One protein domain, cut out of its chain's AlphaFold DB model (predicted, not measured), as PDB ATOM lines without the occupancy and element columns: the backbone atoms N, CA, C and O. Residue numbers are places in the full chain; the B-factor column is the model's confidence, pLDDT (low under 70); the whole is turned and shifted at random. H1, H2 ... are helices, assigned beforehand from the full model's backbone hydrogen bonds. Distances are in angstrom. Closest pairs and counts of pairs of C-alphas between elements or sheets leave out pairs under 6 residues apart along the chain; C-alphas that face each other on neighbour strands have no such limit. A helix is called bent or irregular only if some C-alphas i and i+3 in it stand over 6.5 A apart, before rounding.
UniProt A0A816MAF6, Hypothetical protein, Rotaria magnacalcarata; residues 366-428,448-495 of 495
ATOM      1  N   LEU A 366     -42.426 -43.207   2.081       84.50
ATOM      2  CA  LEU A 366     -42.449 -44.365   1.188       84.50
ATOM      3  C   LEU A 366     -43.042 -44.056  -0.191       84.50
ATOM      4  O   LEU A 366     -43.102 -44.960  -1.018       84.50
ATOM      5  N   ILE A 367     -43.427 -42.806  -0.478       87.56
ATOM      6  CA  ILE A 367     -44.003 -42.399  -1.773       87.56
ATOM      7  C   ILE A 367     -43.199 -42.935  -2.981       87.56
ATOM      8  O   ILE A 367     -43.807 -43.562  -3.851       87.56
ATOM      9  N   PRO A 368     -41.852 -42.818  -3.042       87.06
ATOM     10  CA  PRO A 368     -41.080 -43.363  -4.165       87.06
ATOM     11  C   PRO A 368     -41.180 -44.889  -4.315       87.06
ATOM     12  O   PRO A 368     -40.987 -45.414  -5.404       87.06
ATOM     13  N   GLN A 369     -41.479 -45.612  -3.231       85.88
ATOM     14  CA  GLN A 369     -41.636 -47.070  -3.221       85.88
ATOM     15  C   GLN A 369     -43.056 -47.503  -3.606       85.88
ATOM     16  O   GLN A 369     -43.237 -48.635  -4.054       85.88
ATOM     17  N   LEU A 370     -44.044 -46.612  -3.461       88.94
ATOM     18  CA  LEU A 370     -45.435 -46.849  -3.848       88.94
ATOM     19  C   LEU A 370     -45.620 -46.774  -5.369       88.94
ATOM     20  O   LEU A 370     -46.230 -47.672  -5.941       88.94
ATOM     21  N   PHE A 371     -45.041 -45.777  -6.049       88.50
ATOM     22  CA  PHE A 371     -45.213 -45.599  -7.501       88.50
ATOM     23  C   PHE A 371     -44.859 -46.836  -8.351       88.50
ATOM     24  O   PHE A 371     -45.665 -47.206  -9.204       88.50
ATOM     25  N   PRO A 372     -43.739 -47.552  -8.114       86.62
ATOM     26  CA  PRO A 372     -43.436 -48.789  -8.838       86.62
ATOM     27  C   PRO A 372     -44.491 -49.889  -8.666       86.62
ATOM     28  O   PRO A 372     -44.582 -50.791  -9.495       86.62
ATOM     29  N   ARG A 373     -45.292 -49.842  -7.593       86.94
ATOM     30  CA  ARG A 373     -46.341 -50.831  -7.302       86.94
ATOM     31  C   ARG A 373     -47.644 -50.564  -8.047       86.94
ATOM     32  O   ARG A 373     -48.506 -51.435  -8.053       86.94
ATOM     33  N   LEU A 374     -47.758 -49.440  -8.754       86.06
ATOM     34  CA  LEU A 374     -48.841 -49.220  -9.715       86.06
ATOM     35  C   LEU A 374     -48.756 -50.175 -10.919       86.06
ATOM     36  O   LEU A 374     -49.777 -50.442 -11.539       86.06
ATOM     37  N   ASN A 375     -47.576 -50.741 -11.206       85.06
ATOM     38  CA  ASN A 375     -47.371 -51.760 -12.243       85.06
ATOM     39  C   ASN A 375     -47.402 -53.202 -11.696       85.06
ATOM     40  O   ASN A 375     -46.778 -54.101 -12.251       85.06
ATOM     41  N   HIS A 376     -48.023 -53.427 -10.536       83.69
ATOM     42  CA  HIS A 376     -48.076 -54.752  -9.920       83.69
ATOM     43  C   HIS A 376     -49.070 -55.665 -10.665       83.69
ATOM     44  O   HIS A 376     -50.155 -55.179 -10.979       83.69
ATOM     45  N   PRO A 377     -48.790 -56.971 -10.870       78.31
ATOM     46  CA  PRO A 377     -49.671 -57.872 -11.631       78.31
ATOM     47  C   PRO A 377     -51.054 -58.044 -10.987       78.31
ATOM     48  O   PRO A 377     -52.076 -58.165 -11.652       78.31
ATOM     49  N   ARG A 378     -51.130 -57.970  -9.652       81.25
ATOM     50  CA  ARG A 378     -52.409 -58.054  -8.929       81.25
ATOM     51  C   ARG A 378     -53.152 -56.715  -8.925       81.25
ATOM     52  O   ARG A 378     -52.701 -55.772  -8.270       81.25
ATOM     53  N   SER A 379     -54.336 -56.689  -9.539       83.88
ATOM     54  CA  SER A 379     -55.247 -55.533  -9.607       83.88
ATOM     55  C   SER A 379     -55.618 -54.960  -8.238       83.88
ATOM     56  O   SER A 379     -55.600 -53.744  -8.063       83.88
ATOM     57  N   PHE A 380     -55.858 -55.819  -7.242       83.31
ATOM     58  CA  PHE A 380     -56.142 -55.402  -5.864       83.31
ATOM     59  C   PHE A 380     -55.039 -54.506  -5.281       83.31
ATOM     60  O   PHE A 380     -55.321 -53.471  -4.681       83.31
ATOM     61  N   VAL A 381     -53.769 -54.864  -5.502       83.69
ATOM     62  CA  VAL A 381     -52.627 -54.079  -5.010       83.69
ATOM     63  C   VAL A 381     -52.544 -52.742  -5.741       83.69
ATOM     64  O   VAL A 381     -52.322 -51.718  -5.097       83.69
ATOM     65  N   ARG A 382     -52.776 -52.724  -7.063       88.31
ATOM     66  CA  ARG A 382     -52.815 -51.478  -7.846       88.31
ATOM     67  C   ARG A 382     -53.900 -50.536  -7.330       88.31
ATOM     68  O   ARG A 382     -53.616 -49.366  -7.087       88.31
ATOM     69  N   ALA A 383     -55.111 -51.048  -7.108       85.75
ATOM     70  CA  ALA A 383     -56.233 -50.274  -6.579       85.75
ATOM     71  C   ALA A 383     -55.933 -49.726  -5.175       85.75
ATOM     72  O   ALA A 383     -56.115 -48.534  -4.933       85.75
ATOM     73  N   TYR A 384     -55.385 -50.559  -4.282       85.50
ATOM     74  CA  TYR A 384     -54.971 -50.141  -2.940       85.50
ATOM     75  C   TYR A 384     -53.958 -48.993  -2.987       85.50
ATOM     76  O   TYR A 384     -54.155 -47.955  -2.357       85.50
ATOM     77  N   VAL A 385     -52.878 -49.166  -3.753       88.62
ATOM     78  CA  VAL A 385     -51.808 -48.166  -3.849       88.62
ATOM     79  C   VAL A 385     -52.321 -46.884  -4.506       88.62
ATOM     80  O   VAL A 385     -51.937 -45.798  -4.082       88.62
ATOM     81  N   THR A 386     -53.215 -46.991  -5.491       90.25
ATOM     82  CA  THR A 386     -53.835 -45.830  -6.148       90.25
ATOM     83  C   THR A 386     -54.680 -45.028  -5.166       90.25
ATOM     84  O   THR A 386     -54.482 -43.822  -5.062       90.25
ATOM     85  N   ASN A 387     -55.555 -45.681  -4.398       88.62
ATOM     86  CA  ASN A 387     -56.392 -45.008  -3.401       88.62
ATOM     87  C   ASN A 387     -55.544 -44.350  -2.308       88.62
ATOM     88  O   ASN A 387     -55.742 -43.180  -1.993       88.62
ATOM     89  N   LEU A 388     -54.524 -45.055  -1.810       87.69
ATOM     90  CA  LEU A 388     -53.589 -44.496  -0.838       87.69
ATOM     91  C   LEU A 388     -52.856 -43.262  -1.392       87.69
ATOM     92  O   LEU A 388     -52.709 -42.265  -0.691       87.69
ATOM     93  N   LEU A 389     -52.398 -43.305  -2.647       89.69
ATOM     94  CA  LEU A 389     -51.754 -42.157  -3.290       89.69
ATOM     95  C   LEU A 389     -52.731 -41.004  -3.541       89.69
ATOM     96  O   LEU A 389     -52.310 -39.856  -3.442       89.69
ATOM     97  N   ILE A 390     -54.009 -41.278  -3.819       90.12
ATOM     98  CA  ILE A 390     -55.062 -40.255  -3.912       90.12
ATOM     99  C   ILE A 390     -55.252 -39.562  -2.560       90.12
ATOM    100  O   ILE A 390     -55.301 -38.335  -2.508       90.12
ATOM    101  N   ASP A 391     -55.310 -40.313  -1.464       88.12
ATOM    102  CA  ASP A 391     -55.478 -39.728  -0.132       88.12
ATOM    103  C   ASP A 391     -54.240 -38.924   0.289       88.12
ATOM    104  O   ASP A 391     -54.358 -37.797   0.771       88.12
ATOM    105  N   ILE A 392     -53.033 -39.418  -0.008       88.00
ATOM    106  CA  ILE A 392     -51.802 -38.637   0.187       88.00
ATOM    107  C   ILE A 392     -51.789 -37.396  -0.720       88.00
ATOM    108  O   ILE A 392     -51.260 -36.364  -0.317       88.00
ATOM    109  N   ALA A 393     -52.354 -37.460  -1.928       88.25
ATOM    110  CA  ALA A 393     -52.402 -36.326  -2.851       88.25
ATOM    111  C   ALA A 393     -53.326 -35.208  -2.352       88.25
ATOM    112  O   ALA A 393     -53.034 -34.041  -2.606       88.25
ATOM    113  N   LYS A 394     -54.394 -35.550  -1.621       86.19
ATOM    114  CA  LYS A 394     -55.270 -34.574  -0.955       86.19
ATOM    115  C   LYS A 394     -54.555 -33.880   0.204       86.19
ATOM    116  O   LYS A 394     -54.611 -32.658   0.305       86.19
ATOM    117  N   ASP A 395     -53.843 -34.642   1.033       85.62
ATOM    118  CA  ASP A 395     -53.193 -34.105   2.237       85.62
ATOM    119  C   ASP A 395     -51.851 -33.406   1.945       85.62
ATOM    120  O   ASP A 395     -51.497 -32.409   2.576       85.62
ATOM    121  N   PHE A 396     -51.076 -33.929   0.991       87.31
ATOM    122  CA  PHE A 396     -49.718 -33.480   0.664       87.31
ATOM    123  C   PHE A 396     -49.479 -33.410  -0.859       87.31
ATOM    124  O   PHE A 396     -48.587 -34.099  -1.379       87.31
ATOM    125  N   PRO A 397     -50.216 -32.557  -1.596       86.88
ATOM    126  CA  PRO A 397     -50.173 -32.506  -3.061       86.88
ATOM    127  C   PRO A 397     -48.761 -32.277  -3.617       86.88
ATOM    128  O   PRO A 397     -48.358 -32.906  -4.597       86.88
ATOM    129  N   GLN A 398     -47.956 -31.445  -2.952       87.44
ATOM    130  CA  GLN A 398     -46.601 -31.080  -3.374       87.44
ATOM    131  C   GLN A 398     -45.620 -32.260  -3.462       87.44
ATOM    132  O   GLN A 398     -44.630 -32.175  -4.183       87.44
ATOM    133  N   LEU A 399     -45.869 -33.365  -2.750       87.19
ATOM    134  CA  LEU A 399     -44.961 -34.521  -2.712       87.19
ATOM    135  C   LEU A 399     -45.219 -35.531  -3.832       87.19
ATOM    136  O   LEU A 399     -44.361 -36.359  -4.134       87.19
ATOM    137  N   ILE A 400     -46.409 -35.477  -4.424       90.44
ATOM    138  CA  ILE A 400     -46.879 -36.418  -5.444       90.44
ATOM    139  C   ILE A 400     -46.905 -35.759  -6.823       90.44
ATOM    140  O   ILE A 400     -46.666 -36.432  -7.828       90.44
ATOM    141  N   LEU A 401     -47.143 -34.444  -6.871       89.38
ATOM    142  CA  LEU A 401     -47.403 -33.692  -8.092       89.38
ATOM    143  C   LEU A 401     -46.366 -33.926  -9.198       89.38
ATOM    144  O   LEU A 401     -46.735 -34.277 -10.318       89.38
ATOM    145  N   TYR A 402     -45.075 -33.778  -8.889       89.50
ATOM    146  CA  TYR A 402     -44.009 -33.964  -9.877       89.50
ATOM    147  C   TYR A 402     -44.002 -35.389 -10.449       89.50
ATOM    148  O   TYR A 402     -44.028 -35.567 -11.665       89.50
ATOM    149  N   SER A 403     -44.033 -36.402  -9.582       88.19
ATOM    150  CA  SER A 403     -44.001 -37.815  -9.978       88.19
ATOM    151  C   SER A 403     -45.182 -38.200 -10.869       88.19
ATOM    152  O   SER A 403     -45.017 -38.959 -11.821       88.19
ATOM    153  N   VAL A 404     -46.369 -37.646 -10.601       88.75
ATOM    154  CA  VAL A 404     -47.574 -37.897 -11.403       88.75
ATOM    155  C   VAL A 404     -47.507 -37.193 -12.755       88.75
ATOM    156  O   VAL A 404     -47.771 -37.818 -13.780       88.75
ATOM    157  N   VAL A 405     -47.111 -35.917 -12.788       86.81
ATOM    158  CA  VAL A 405     -46.963 -35.167 -14.047       86.81
ATOM    159  C   VAL A 405     -45.903 -35.811 -14.941       86.81
ATOM    160  O   VAL A 405     -46.125 -35.977 -16.142       86.81
ATOM    161  N   VAL A 406     -44.772 -36.234 -14.370       85.19
ATOM    162  CA  VAL A 406     -43.744 -36.978 -15.107       85.19
ATOM    163  C   VAL A 406     -44.289 -38.319 -15.597       85.19
ATOM    164  O   VAL A 406     -44.094 -38.631 -16.766       85.19
ATOM    165  N   GLY A 407     -45.021 -39.066 -14.763       82.75
ATOM    166  CA  GLY A 407     -45.596 -40.366 -15.128       82.75
ATOM    167  C   GLY A 407     -46.609 -40.312 -16.277       82.75
ATOM    168  O   GLY A 407     -46.608 -41.197 -17.129       82.75
ATOM    169  N   ILE A 408     -47.420 -39.251 -16.348       82.38
ATOM    170  CA  ILE A 408     -48.385 -39.033 -17.442       82.38
ATOM    171  C   ILE A 408     -47.696 -38.563 -18.717       82.38
ATOM    172  O   ILE A 408     -48.093 -38.937 -19.811       82.38
ATOM    173  N   THR A 409     -46.677 -37.716 -18.588       70.69
ATOM    174  CA  THR A 409     -45.946 -37.184 -19.748       70.69
ATOM    175  C   THR A 409     -44.910 -38.166 -20.290       70.69
ATOM    176  O   THR A 409     -44.311 -37.906 -21.335       70.69
ATOM    177  N   ASP A 410     -44.646 -39.274 -19.596       66.88
ATOM    178  CA  ASP A 410     -43.788 -40.362 -20.063       66.88
ATOM    179  C   ASP A 410     -44.547 -41.264 -21.056       66.88
ATOM    180  O   ASP A 410     -44.728 -42.468 -20.871       66.88
ATOM    181  N   ASP A 411     -44.981 -40.652 -22.161       57.03
ATOM    182  CA  ASP A 411     -45.624 -41.300 -23.313       57.03
ATOM    183  C   ASP A 411     -44.713 -42.332 -23.999       57.03
ATOM    184  O   ASP A 411     -45.140 -43.037 -24.909       57.03
ATOM    185  N   SER A 412     -43.434 -42.414 -23.617       54.81
ATOM    186  CA  SER A 412     -42.446 -43.319 -24.208       54.81
ATOM    187  C   SER A 412     -42.877 -44.787 -24.112       54.81
ATOM    188  O   SER A 412     -42.743 -45.531 -25.084       54.81
ATOM    189  N   LYS A 413     -43.468 -45.186 -22.980       54.84
ATOM    190  CA  LYS A 413     -43.995 -46.541 -22.777       54.84
ATOM    191  C   LYS A 413     -45.271 -46.757 -23.587       54.84
ATOM    192  O   LYS A 413     -45.330 -47.716 -24.339       54.84
ATOM    193  N   MET A 414     -46.227 -45.826 -23.543       52.09
ATOM    194  CA  MET A 414     -47.483 -45.907 -24.312       52.09
ATOM    195  C   MET A 414     -47.264 -45.889 -25.838       52.09
ATOM    196  O   MET A 414     -47.989 -46.540 -26.585       52.09
ATOM    197  N   ARG A 415     -46.239 -45.181 -26.330       52.12
ATOM    198  CA  ARG A 415     -45.874 -45.171 -27.757       52.12
ATOM    199  C   ARG A 415     -45.282 -46.497 -28.230       52.12
ATOM    200  O   ARG A 415     -45.591 -46.909 -29.341       52.12
ATOM    201  N   ARG A 416     -44.471 -47.176 -27.407       54.97
ATOM    202  CA  ARG A 416     -43.944 -48.517 -27.734       54.97
ATOM    203  C   ARG A 416     -45.056 -49.555 -27.842       54.97
ATOM    204  O   ARG A 416     -45.010 -50.394 -28.727       54.97
ATOM    205  N   ILE A 417     -46.055 -49.438 -26.974       55.75
ATOM    206  CA  ILE A 417     -47.269 -50.260 -26.967       55.75
ATOM    207  C   ILE A 417     -48.027 -50.085 -28.283       55.75
ATOM    208  O   ILE A 417     -48.209 -51.038 -29.030       55.75
ATOM    209  N   LYS A 418     -48.380 -48.836 -28.608       56.31
ATOM    210  CA  LYS A 418     -49.158 -48.520 -29.809       56.31
ATOM    211  C   LYS A 418     -48.427 -48.921 -31.096       56.31
ATOM    212  O   LYS A 418     -49.028 -49.479 -31.998       56.31
ATOM    213  N   SER A 419     -47.110 -48.703 -31.138       55.69
ATOM    214  CA  SER A 419     -46.253 -49.140 -32.245       55.69
ATOM    215  C   SER A 419     -46.203 -50.660 -32.404       55.69
ATOM    216  O   SER A 419     -46.001 -51.128 -33.521       55.69
ATOM    217  N   ARG A 420     -46.325 -51.433 -31.319       53.31
ATOM    218  CA  ARG A 420     -46.308 -52.896 -31.377       53.31
ATOM    219  C   ARG A 420     -47.662 -53.446 -31.825       53.31
ATOM    220  O   ARG A 420     -47.666 -54.330 -32.672       53.31
ATOM    221  N   ASP A 421     -48.768 -52.861 -31.362       55.81
ATOM    222  CA  ASP A 421     -50.113 -53.179 -31.864       55.81
ATOM    223  C   ASP A 421     -50.214 -52.926 -33.377       55.81
ATOM    224  O   ASP A 421     -50.659 -53.801 -34.119       55.81
ATOM    225  N   ASP A 422     -49.711 -51.785 -33.868       55.53
ATOM    226  CA  ASP A 422     -49.696 -51.460 -35.305       55.53
ATOM    227  C   ASP A 422     -48.877 -52.484 -36.130       55.53
ATOM    228  O   ASP A 422     -49.273 -52.858 -37.237       55.53
ATOM    229  N   ASN A 423     -47.774 -53.003 -35.573       55.03
ATOM    230  CA  ASN A 423     -46.949 -54.044 -36.202       55.03
ATOM    231  C   ASN A 423     -47.614 -55.437 -36.179       55.03
ATOM    232  O   ASN A 423     -47.399 -56.231 -37.097       55.03
ATOM    233  N   ILE A 424     -48.422 -55.747 -35.157       55.31
ATOM    234  CA  ILE A 424     -49.176 -57.011 -35.043       55.31
ATOM    235  C   ILE A 424     -50.296 -57.057 -36.090       55.31
ATOM    236  O   ILE A 424     -50.436 -58.055 -36.797       55.31
ATOM    237  N   TRP A 425     -51.037 -55.957 -36.264       52.53
ATOM    238  CA  TRP A 425     -52.028 -55.846 -37.340       52.53
ATOM    239  C   TRP A 425     -51.377 -55.973 -38.724       52.53
ATOM    240  O   TRP A 425     -51.901 -56.683 -39.579       52.53
ATOM    241  N   GLN A 426     -50.205 -55.366 -38.944       53.09
ATOM    242  CA  GLN A 426     -49.471 -55.506 -40.209       53.09
ATOM    243  C   GLN A 426     -48.996 -56.940 -40.483       53.09
ATOM    244  O   GLN A 426     -49.087 -57.395 -41.623       53.09
ATOM    245  N   ARG A 427     -48.546 -57.680 -39.460       52.06
ATOM    246  CA  ARG A 427     -48.127 -59.084 -39.605       52.06
ATOM    247  C   ARG A 427     -49.306 -60.002 -39.938       52.06
ATOM    248  O   ARG A 427     -49.196 -60.817 -40.846       52.06
ATOM    249  N   LYS A 428     -50.453 -59.801 -39.280       51.69
ATOM    250  CA  LYS A 428     -51.675 -60.601 -39.473       51.69
ATOM    251  C   LYS A 428     -52.338 -60.392 -40.844       51.69
ATOM    252  O   LYS A 428     -53.023 -61.281 -41.329       51.69
ATOM    253  N   ASP A 448     -46.709 -61.400 -22.853       62.06
ATOM    254  CA  ASP A 448     -46.610 -60.050 -23.410       62.06
ATOM    255  C   ASP A 448     -47.929 -59.266 -23.291       62.06
ATOM    256  O   ASP A 448     -47.895 -58.058 -23.015       62.06
ATOM    257  N   ILE A 449     -49.084 -59.934 -23.382       60.31
ATOM    258  CA  ILE A 449     -50.407 -59.329 -23.150       60.31
ATOM    259  C   ILE A 449     -50.577 -58.922 -21.674       60.31
ATOM    260  O   ILE A 449     -51.036 -57.809 -21.391       60.31
ATOM    261  N   GLU A 450     -50.146 -59.741 -20.709       60.75
ATOM    262  CA  GLU A 450     -50.253 -59.393 -19.281       60.75
ATOM    263  C   GLU A 450     -49.363 -58.185 -18.922       60.75
ATOM    264  O   GLU A 450     -49.764 -57.263 -18.193       60.75
ATOM    265  N   LYS A 451     -48.140 -58.124 -19.469       68.06
ATOM    266  CA  LYS A 451     -47.242 -56.961 -19.309       68.06
ATOM    267  C   LYS A 451     -47.869 -55.703 -19.904       68.06
ATOM    268  O   LYS A 451     -47.750 -54.621 -19.319       68.06
ATOM    269  N   GLN A 452     -48.570 -55.851 -21.023       70.88
ATOM    270  CA  GLN A 452     -49.260 -54.777 -21.715       70.88
ATOM    271  C   GLN A 452     -50.428 -54.207 -20.897       70.88
ATOM    272  O   GLN A 452     -50.523 -52.989 -20.693       70.88
ATOM    273  N   GLU A 453     -51.278 -55.078 -20.354       76.94
ATOM    274  CA  GLU A 453     -52.409 -54.691 -19.508       76.94
ATOM    275  C   GLU A 453     -51.944 -53.950 -18.245       76.94
ATOM    276  O   GLU A 453     -52.496 -52.911 -17.869       76.94
ATOM    277  N   ASN A 454     -50.866 -54.427 -17.617       79.19
ATOM    278  CA  ASN A 454     -50.303 -53.812 -16.417       79.19
ATOM    279  C   ASN A 454     -49.803 -52.378 -16.665       79.19
ATOM    280  O   ASN A 454     -50.064 -51.483 -15.851       79.19
ATOM    281  N   VAL A 455     -49.163 -52.120 -17.812       81.06
ATOM    282  CA  VAL A 455     -48.704 -50.767 -18.173       81.06
ATOM    283  C   VAL A 455     -49.886 -49.824 -18.410       81.06
ATOM    284  O   VAL A 455     -49.849 -48.671 -17.970       81.06
ATOM    285  N   VAL A 456     -50.956 -50.305 -19.050       83.00
ATOM    286  CA  VAL A 456     -52.189 -49.527 -19.248       83.00
ATOM    287  C   VAL A 456     -52.865 -49.231 -17.906       83.00
ATOM    288  O   VAL A 456     -53.227 -48.086 -17.633       83.00
ATOM    289  N   ALA A 457     -52.970 -50.225 -17.022       83.50
ATOM    290  CA  ALA A 457     -53.540 -50.055 -15.687       83.50
ATOM    291  C   ALA A 457     -52.740 -49.059 -14.829       83.50
ATOM    292  O   ALA A 457     -53.322 -48.229 -14.121       83.50
ATOM    293  N   MET A 458     -51.410 -49.080 -14.928       87.25
ATOM    294  CA  MET A 458     -50.541 -48.095 -14.284       87.25
ATOM    295  C   MET A 458     -50.817 -46.678 -14.812       87.25
ATOM    296  O   MET A 458     -50.961 -45.748 -14.019       87.25
ATOM    297  N   GLN A 459     -50.938 -46.500 -16.132       86.56
ATOM    298  CA  GLN A 459     -51.258 -45.200 -16.739       86.56
ATOM    299  C   GLN A 459     -52.639 -44.679 -16.318       86.56
ATOM    300  O   GLN A 459     -52.793 -43.498 -15.999       86.56
ATOM    301  N   ASN A 460     -53.635 -45.562 -16.225       89.19
ATOM    302  CA  ASN A 460     -54.953 -45.213 -15.694       89.19
ATOM    303  C   ASN A 460     -54.866 -44.748 -14.233       89.19
ATOM    304  O   ASN A 460     -55.472 -43.742 -13.874       89.19
ATOM    305  N   SER A 461     -54.045 -45.412 -13.417       89.88
ATOM    306  CA  SER A 461     -53.809 -45.021 -12.021       89.88
ATOM    307  C   SER A 461     -53.199 -43.617 -11.917       89.88
ATOM    308  O   SER A 461     -53.664 -42.794 -11.129       89.88
ATOM    309  N   PHE A 462     -52.212 -43.293 -12.763       89.62
ATOM    310  CA  PHE A 462     -51.641 -41.943 -12.833       89.62
ATOM    311  C   PHE A 462     -52.678 -40.884 -13.224       89.62
ATOM    312  O   PHE A 462     -52.710 -39.817 -12.610       89.62
ATOM    313  N   ARG A 463     -53.548 -41.176 -14.202       89.50
ATOM    314  CA  ARG A 463     -54.635 -40.269 -14.610       89.50
ATOM    315  C   ARG A 463     -55.623 -40.003 -13.476       89.50
ATOM    316  O   ARG A 463     -55.991 -38.852 -13.270       89.50
ATOM    317  N   LEU A 464     -56.009 -41.031 -12.721       91.19
ATOM    318  CA  LEU A 464     -56.906 -40.873 -11.571       91.19
ATOM    319  C   LEU A 464     -56.307 -39.936 -10.516       91.19
ATOM    320  O   LEU A 464     -56.969 -38.993 -10.087       91.19
ATOM    321  N   ILE A 465     -55.039 -40.144 -10.154       90.62
ATOM    322  CA  ILE A 465     -54.346 -39.285  -9.180       90.62
ATOM    323  C   ILE A 465     -54.224 -37.850  -9.718       90.62
ATOM    324  O   ILE A 465     -54.421 -36.884  -8.983       90.62
ATOM    325  N   TYR A 466     -53.932 -37.696 -11.011       89.81
ATOM    326  CA  TYR A 466     -53.841 -36.388 -11.655       89.81
ATOM    327  C   TYR A 466     -55.161 -35.624 -11.654       89.81
ATOM    328  O   TYR A 466     -55.146 -34.425 -11.392       89.81
ATOM    329  N   ASN A 467     -56.286 -36.291 -11.918       90.31
ATOM    330  CA  ASN A 467     -57.596 -35.644 -11.918       90.31
ATOM    331  C   ASN A 467     -57.896 -35.032 -10.544       90.31
ATOM    332  O   ASN A 467     -58.214 -33.850 -10.468       90.31
ATOM    333  N   VAL A 468     -57.647 -35.778  -9.463       90.81
ATOM    334  CA  VAL A 468     -57.817 -35.279  -8.086       90.81
ATOM    335  C   VAL A 468     -56.908 -34.078  -7.801       90.81
ATOM    336  O   VAL A 468     -57.340 -33.079  -7.220       90.81
ATOM    337  N   LEU A 469     -55.645 -34.129  -8.235       88.69
ATOM    338  CA  LEU A 469     -54.716 -33.003  -8.083       88.69
ATOM    339  C   LEU A 469     -55.155 -31.775  -8.891       88.69
ATOM    340  O   LEU A 469     -55.022 -30.647  -8.415       88.69
ATOM    341  N   SER A 470     -55.680 -31.989 -10.098       88.00
ATOM    342  CA  SER A 470     -56.168 -30.936 -10.989       88.00
ATOM    343  C   SER A 470     -57.437 -30.277 -10.454       88.00
ATOM    344  O   SER A 470     -57.585 -29.068 -10.593       88.00
ATOM    345  N   GLU A 471     -58.326 -31.043  -9.823       89.75
ATOM    346  CA  GLU A 471     -59.513 -30.520  -9.139       89.75
ATOM    347  C   GLU A 471     -59.131 -29.692  -7.909       89.75
ATOM    348  O   GLU A 471     -59.699 -28.629  -7.675       89.75
ATOM    349  N   THR A 472     -58.129 -30.144  -7.148       84.75
ATOM    350  CA  THR A 472     -57.722 -29.472  -5.905       84.75
ATOM    351  C   THR A 472     -56.919 -28.195  -6.176       84.75
ATOM    352  O   THR A 472     -57.133 -27.187  -5.512       84.75
ATOM    353  N   ASN A 473     -55.976 -28.218  -7.131       83.69
ATOM    354  CA  ASN A 473     -55.043 -27.113  -7.393       83.69
ATOM    355  C   ASN A 473     -54.647 -27.010  -8.883       83.69
ATOM    356  O   ASN A 473     -53.464 -27.091  -9.228       83.69
ATOM    357  N   SER A 474     -55.627 -26.790  -9.768       87.50
ATOM    358  CA  SER A 474     -55.443 -26.724 -11.234       87.50
ATOM    359  C   SER A 474     -54.262 -25.846 -11.685       87.50
ATOM    360  O   SER A 474     -53.407 -26.281 -12.455       87.50
ATOM    361  N   HIS A 475     -54.145 -24.635 -11.131       88.38
ATOM    362  CA  HIS A 475     -53.101 -23.679 -11.510       88.38
ATOM    363  C   HIS A 475     -51.676 -24.194 -11.231       88.38
ATOM    364  O   HIS A 475     -50.789 -24.075 -12.072       88.38
ATOM    365  N   VAL A 476     -51.443 -24.811 -10.067       87.50
ATOM    366  CA  VAL A 476     -50.115 -25.346  -9.702       87.50
ATOM    367  C   VAL A 476     -49.758 -26.535 -10.592       87.50
ATOM    368  O   VAL A 476     -48.615 -26.687 -11.024       87.50
ATOM    369  N   VAL A 477     -50.750 -27.368 -10.909       88.31
ATOM    370  CA  VAL A 477     -50.585 -28.518 -11.800       88.31
ATOM    371  C   VAL A 477     -50.182 -28.071 -13.208       88.31
ATOM    372  O   VAL A 477     -49.265 -28.650 -13.797       88.31
ATOM    373  N   GLU A 478     -50.817 -27.026 -13.738       88.12
ATOM    374  CA  GLU A 478     -50.490 -26.462 -15.049       88.12
ATOM    375  C   GLU A 478     -49.085 -25.846 -15.084       88.12
ATOM    376  O   GLU A 478     -48.307 -26.120 -16.001       88.12
ATOM    377  N   GLN A 479     -48.703 -25.103 -14.042       89.31
ATOM    378  CA  GLN A 479     -47.351 -24.555 -13.921       89.31
ATOM    379  C   GLN A 479     -46.278 -25.651 -13.901       89.31
ATOM    380  O   GLN A 479     -45.282 -25.551 -14.617       89.31
ATOM    381  N   VAL A 480     -46.485 -26.726 -13.133       89.00
ATOM    382  CA  VAL A 480     -45.535 -27.851 -13.083       89.00
ATOM    383  C   VAL A 480     -45.479 -28.590 -14.419       89.00
ATOM    384  O   VAL A 480     -44.398 -28.989 -14.849       89.00
ATOM    385  N   LYS A 481     -46.606 -28.731 -15.126       88.12
ATOM    386  CA  LYS A 481     -46.628 -29.280 -16.491       88.12
ATOM    387  C   LYS A 481     -45.781 -28.457 -17.457       88.12
ATOM    388  O   LYS A 481     -44.959 -29.033 -18.175       88.12
ATOM    389  N   LEU A 482     -45.959 -27.136 -17.468       88.75
ATOM    390  CA  LEU A 482     -45.160 -26.232 -18.296       88.75
ATOM    391  C   LEU A 482     -43.677 -26.332 -17.930       88.75
ATOM    392  O   LEU A 482     -42.841 -26.511 -18.811       88.75
ATOM    393  N   PHE A 483     -43.359 -26.325 -16.637       89.44
ATOM    394  CA  PHE A 483     -41.994 -26.464 -16.138       89.44
ATOM    395  C   PHE A 483     -41.318 -27.768 -16.595       89.44
ATOM    396  O   PHE A 483     -40.220 -27.732 -17.147       89.44
ATOM    397  N   VAL A 484     -41.980 -28.921 -16.435       88.25
ATOM    398  CA  VAL A 484     -41.455 -30.224 -16.890       88.25
ATOM    399  C   VAL A 484     -41.243 -30.235 -18.404       88.25
ATOM    400  O   VAL A 484     -40.238 -30.766 -18.883       88.25
ATOM    401  N   ARG A 485     -42.162 -29.631 -19.169       86.94
ATOM    402  CA  ARG A 485     -42.047 -29.521 -20.627       86.94
ATOM    403  C   ARG A 485     -40.836 -28.684 -21.038       86.94
ATOM    404  O   ARG A 485     -40.080 -29.123 -21.902       86.94
ATOM    405  N   GLU A 486     -40.628 -27.523 -20.418       89.00
ATOM    406  CA  GLU A 486     -39.479 -26.667 -20.731       89.00
ATOM    407  C   GLU A 486     -38.151 -27.314 -20.307       89.00
ATOM    408  O   GLU A 486     -37.195 -27.273 -21.077       89.00
ATOM    409  N   ILE A 487     -38.088 -28.011 -19.161       89.19
ATOM    410  CA  ILE A 487     -36.886 -28.778 -18.776       89.19
ATOM    411  C   ILE A 487     -36.541 -29.825 -19.833       89.19
ATOM    412  O   ILE A 487     -35.386 -29.926 -20.243       89.19
ATOM    413  N   ARG A 488     -37.532 -30.601 -20.292       84.06
ATOM    414  CA  ARG A 488     -37.307 -31.611 -21.335       84.06
ATOM    415  C   ARG A 488     -36.849 -30.972 -22.641       84.06
ATOM    416  O   ARG A 488     -35.943 -31.500 -23.274       84.06
ATOM    417  N   ARG A 489     -37.430 -29.833 -23.027       87.88
ATOM    418  CA  ARG A 489     -37.013 -29.082 -24.217       87.88
ATOM    419  C   ARG A 489     -35.551 -28.640 -24.125       87.88
ATOM    420  O   ARG A 489     -34.816 -28.836 -25.085       87.88
ATOM    421  N   VAL A 490     -35.135 -28.061 -22.996       89.19
ATOM    422  CA  VAL A 490     -33.749 -27.603 -22.792       89.19
ATOM    423  C   VAL A 490     -32.783 -28.783 -22.794       89.19
ATOM    424  O   VAL A 490     -31.771 -28.734 -23.483       89.19
ATOM    425  N   TYR A 491     -33.119 -29.865 -22.087       79.69
ATOM    426  CA  TYR A 491     -32.281 -31.061 -22.033       79.69
ATOM    427  C   TYR A 491     -32.115 -31.714 -23.416       79.69
ATOM    428  O   TYR A 491     -30.993 -31.984 -23.829       79.69
ATOM    429  N   CYS A 492     -33.202 -31.886 -24.176       71.56
ATOM    430  CA  CYS A 492     -33.145 -32.430 -25.539       71.56
ATOM    431  C   CYS A 492     -32.519 -31.478 -26.569       71.56
ATOM    432  O   CYS A 492     -32.204 -31.912 -27.665       71.56
ATOM    433  N   SER A 493     -32.383 -30.188 -26.257       65.31
ATOM    434  CA  SER A 493     -31.701 -29.216 -27.120       65.31
ATOM    435  C   SER A 493     -30.193 -29.135 -26.851       65.31
ATOM    436  O   SER A 493     -29.495 -28.452 -27.599       65.31
ATOM    437  N   MET A 494     -29.703 -29.751 -25.769       53.69
ATOM    438  CA  MET A 494     -28.294 -29.747 -25.358       53.69
ATOM    439  C   MET A 494     -27.558 -31.062 -25.662       53.69
ATOM    440  O   MET A 494     -26.331 -31.081 -25.577       53.69
ATOM    441  N   GLY A 495     -28.284 -32.137 -25.975       46.41
ATOM    442  CA  GLY A 495     -27.742 -33.407 -26.474       46.41
ATOM    443  C   GLY A 495     -27.948 -33.524 -27.972       46.41
ATOM    444  O   GLY A 495     -27.085 -34.161 -28.613       46.41
TER     445      GLY A 495
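Overview. This is residues 366 to 428 and 448 to 495 of the 495 residues of the protein "Hypothetical protein" of Rotaria magnacalcarata (UniProt A0A816MAF6). A long, sharply bent helix, H5, makes the frame: H1, H2 and H3 pack round its first arm, H5a, in a small helical body, and its second arm, H5b, turns away past H3. Two ends stick out of this body: residues 418 to 428, which belong to H4, and residues 486 to 495, of which 486 to 494 belong to H5. The printed part has 111 residues with five named helices, H1 to H5 in chain order, and no named strand; the class is all helix. It is only just compact, close to loose, with a radius of gyration of the C-alphas of 15.7 A, and it spans 48 by 42 by 23 A.

Arrangement. Begin at the hub, H5, residues 448 to 494, which touches four other helices; by its hydrogen bonds it was assigned as one helix, but it is bent, with C-alphas 472 and 475 9.3 A apart. Its arms, H5a, residues 448 to 472, and H5b, residues 475 to 494, stand at a steep tilt of 52 degrees. H2, residues 379 to 395, touches H5a at a shallow tilt of 20 degrees, the same way; their closest C-alphas, of Ile 390 and Ile 465, are 5.4 A apart. H1, residues 366 to 375, forms a helical hairpin with H2, closest at the C-alphas of Leu 374 and Arg 382, 4.9 A. H3, residues 397 to 409, touches H5a, closest at the C-alphas of Val 404 and Phe 462, 5.9 A, and H5b, at those of Val 405 and Lys 481, 6.4 A. H4, residues 411 to 428, touches H5a with residues 413 to 417 alone, closest at the C-alphas of Ile 417 and Gln 452, 7.2 A. H4 and H5b are apart. The packing is mostly crossed: one of seven touching pairs has a shallow tilt. Every O i to N i+4 pair is within hydrogen-bond range in H2, H4, H5a and H5b; H3 has 7 of 9, and H1 has 2 of 6 beside 5 of 7 O i to N i+3 pairs.

Along the chain. Find C-alpha 448 at (-46.610, -60.050, -23.410); from there H5a runs 36.9 A to C-alpha 472 at (-57.722, -29.472, -5.905). H5b then runs 29.1 A to C-alpha 494 at (-28.294, -29.747, -25.358). H4 measures 25.9 A, H2 24.6 A, H3 17.8 A and H1 16.1 A. H3 is irregular, with C-alphas 399 and 402 7.2 A apart.

Size, cuts and confidence. Look for the farthest C-alphas at Asp 395 and Lys 428, 49.4 A apart. Residues 429 to 447 are not printed, and C-alphas 428 and 448 are 16.9 A apart across this cut. The links H1 to H2, H2 to H3 and H3 to H4 are tight. The mean pLDDT of the printed part is 79.3; residues 410 to 428, 448 to 451 and 493 to 495 are under 70.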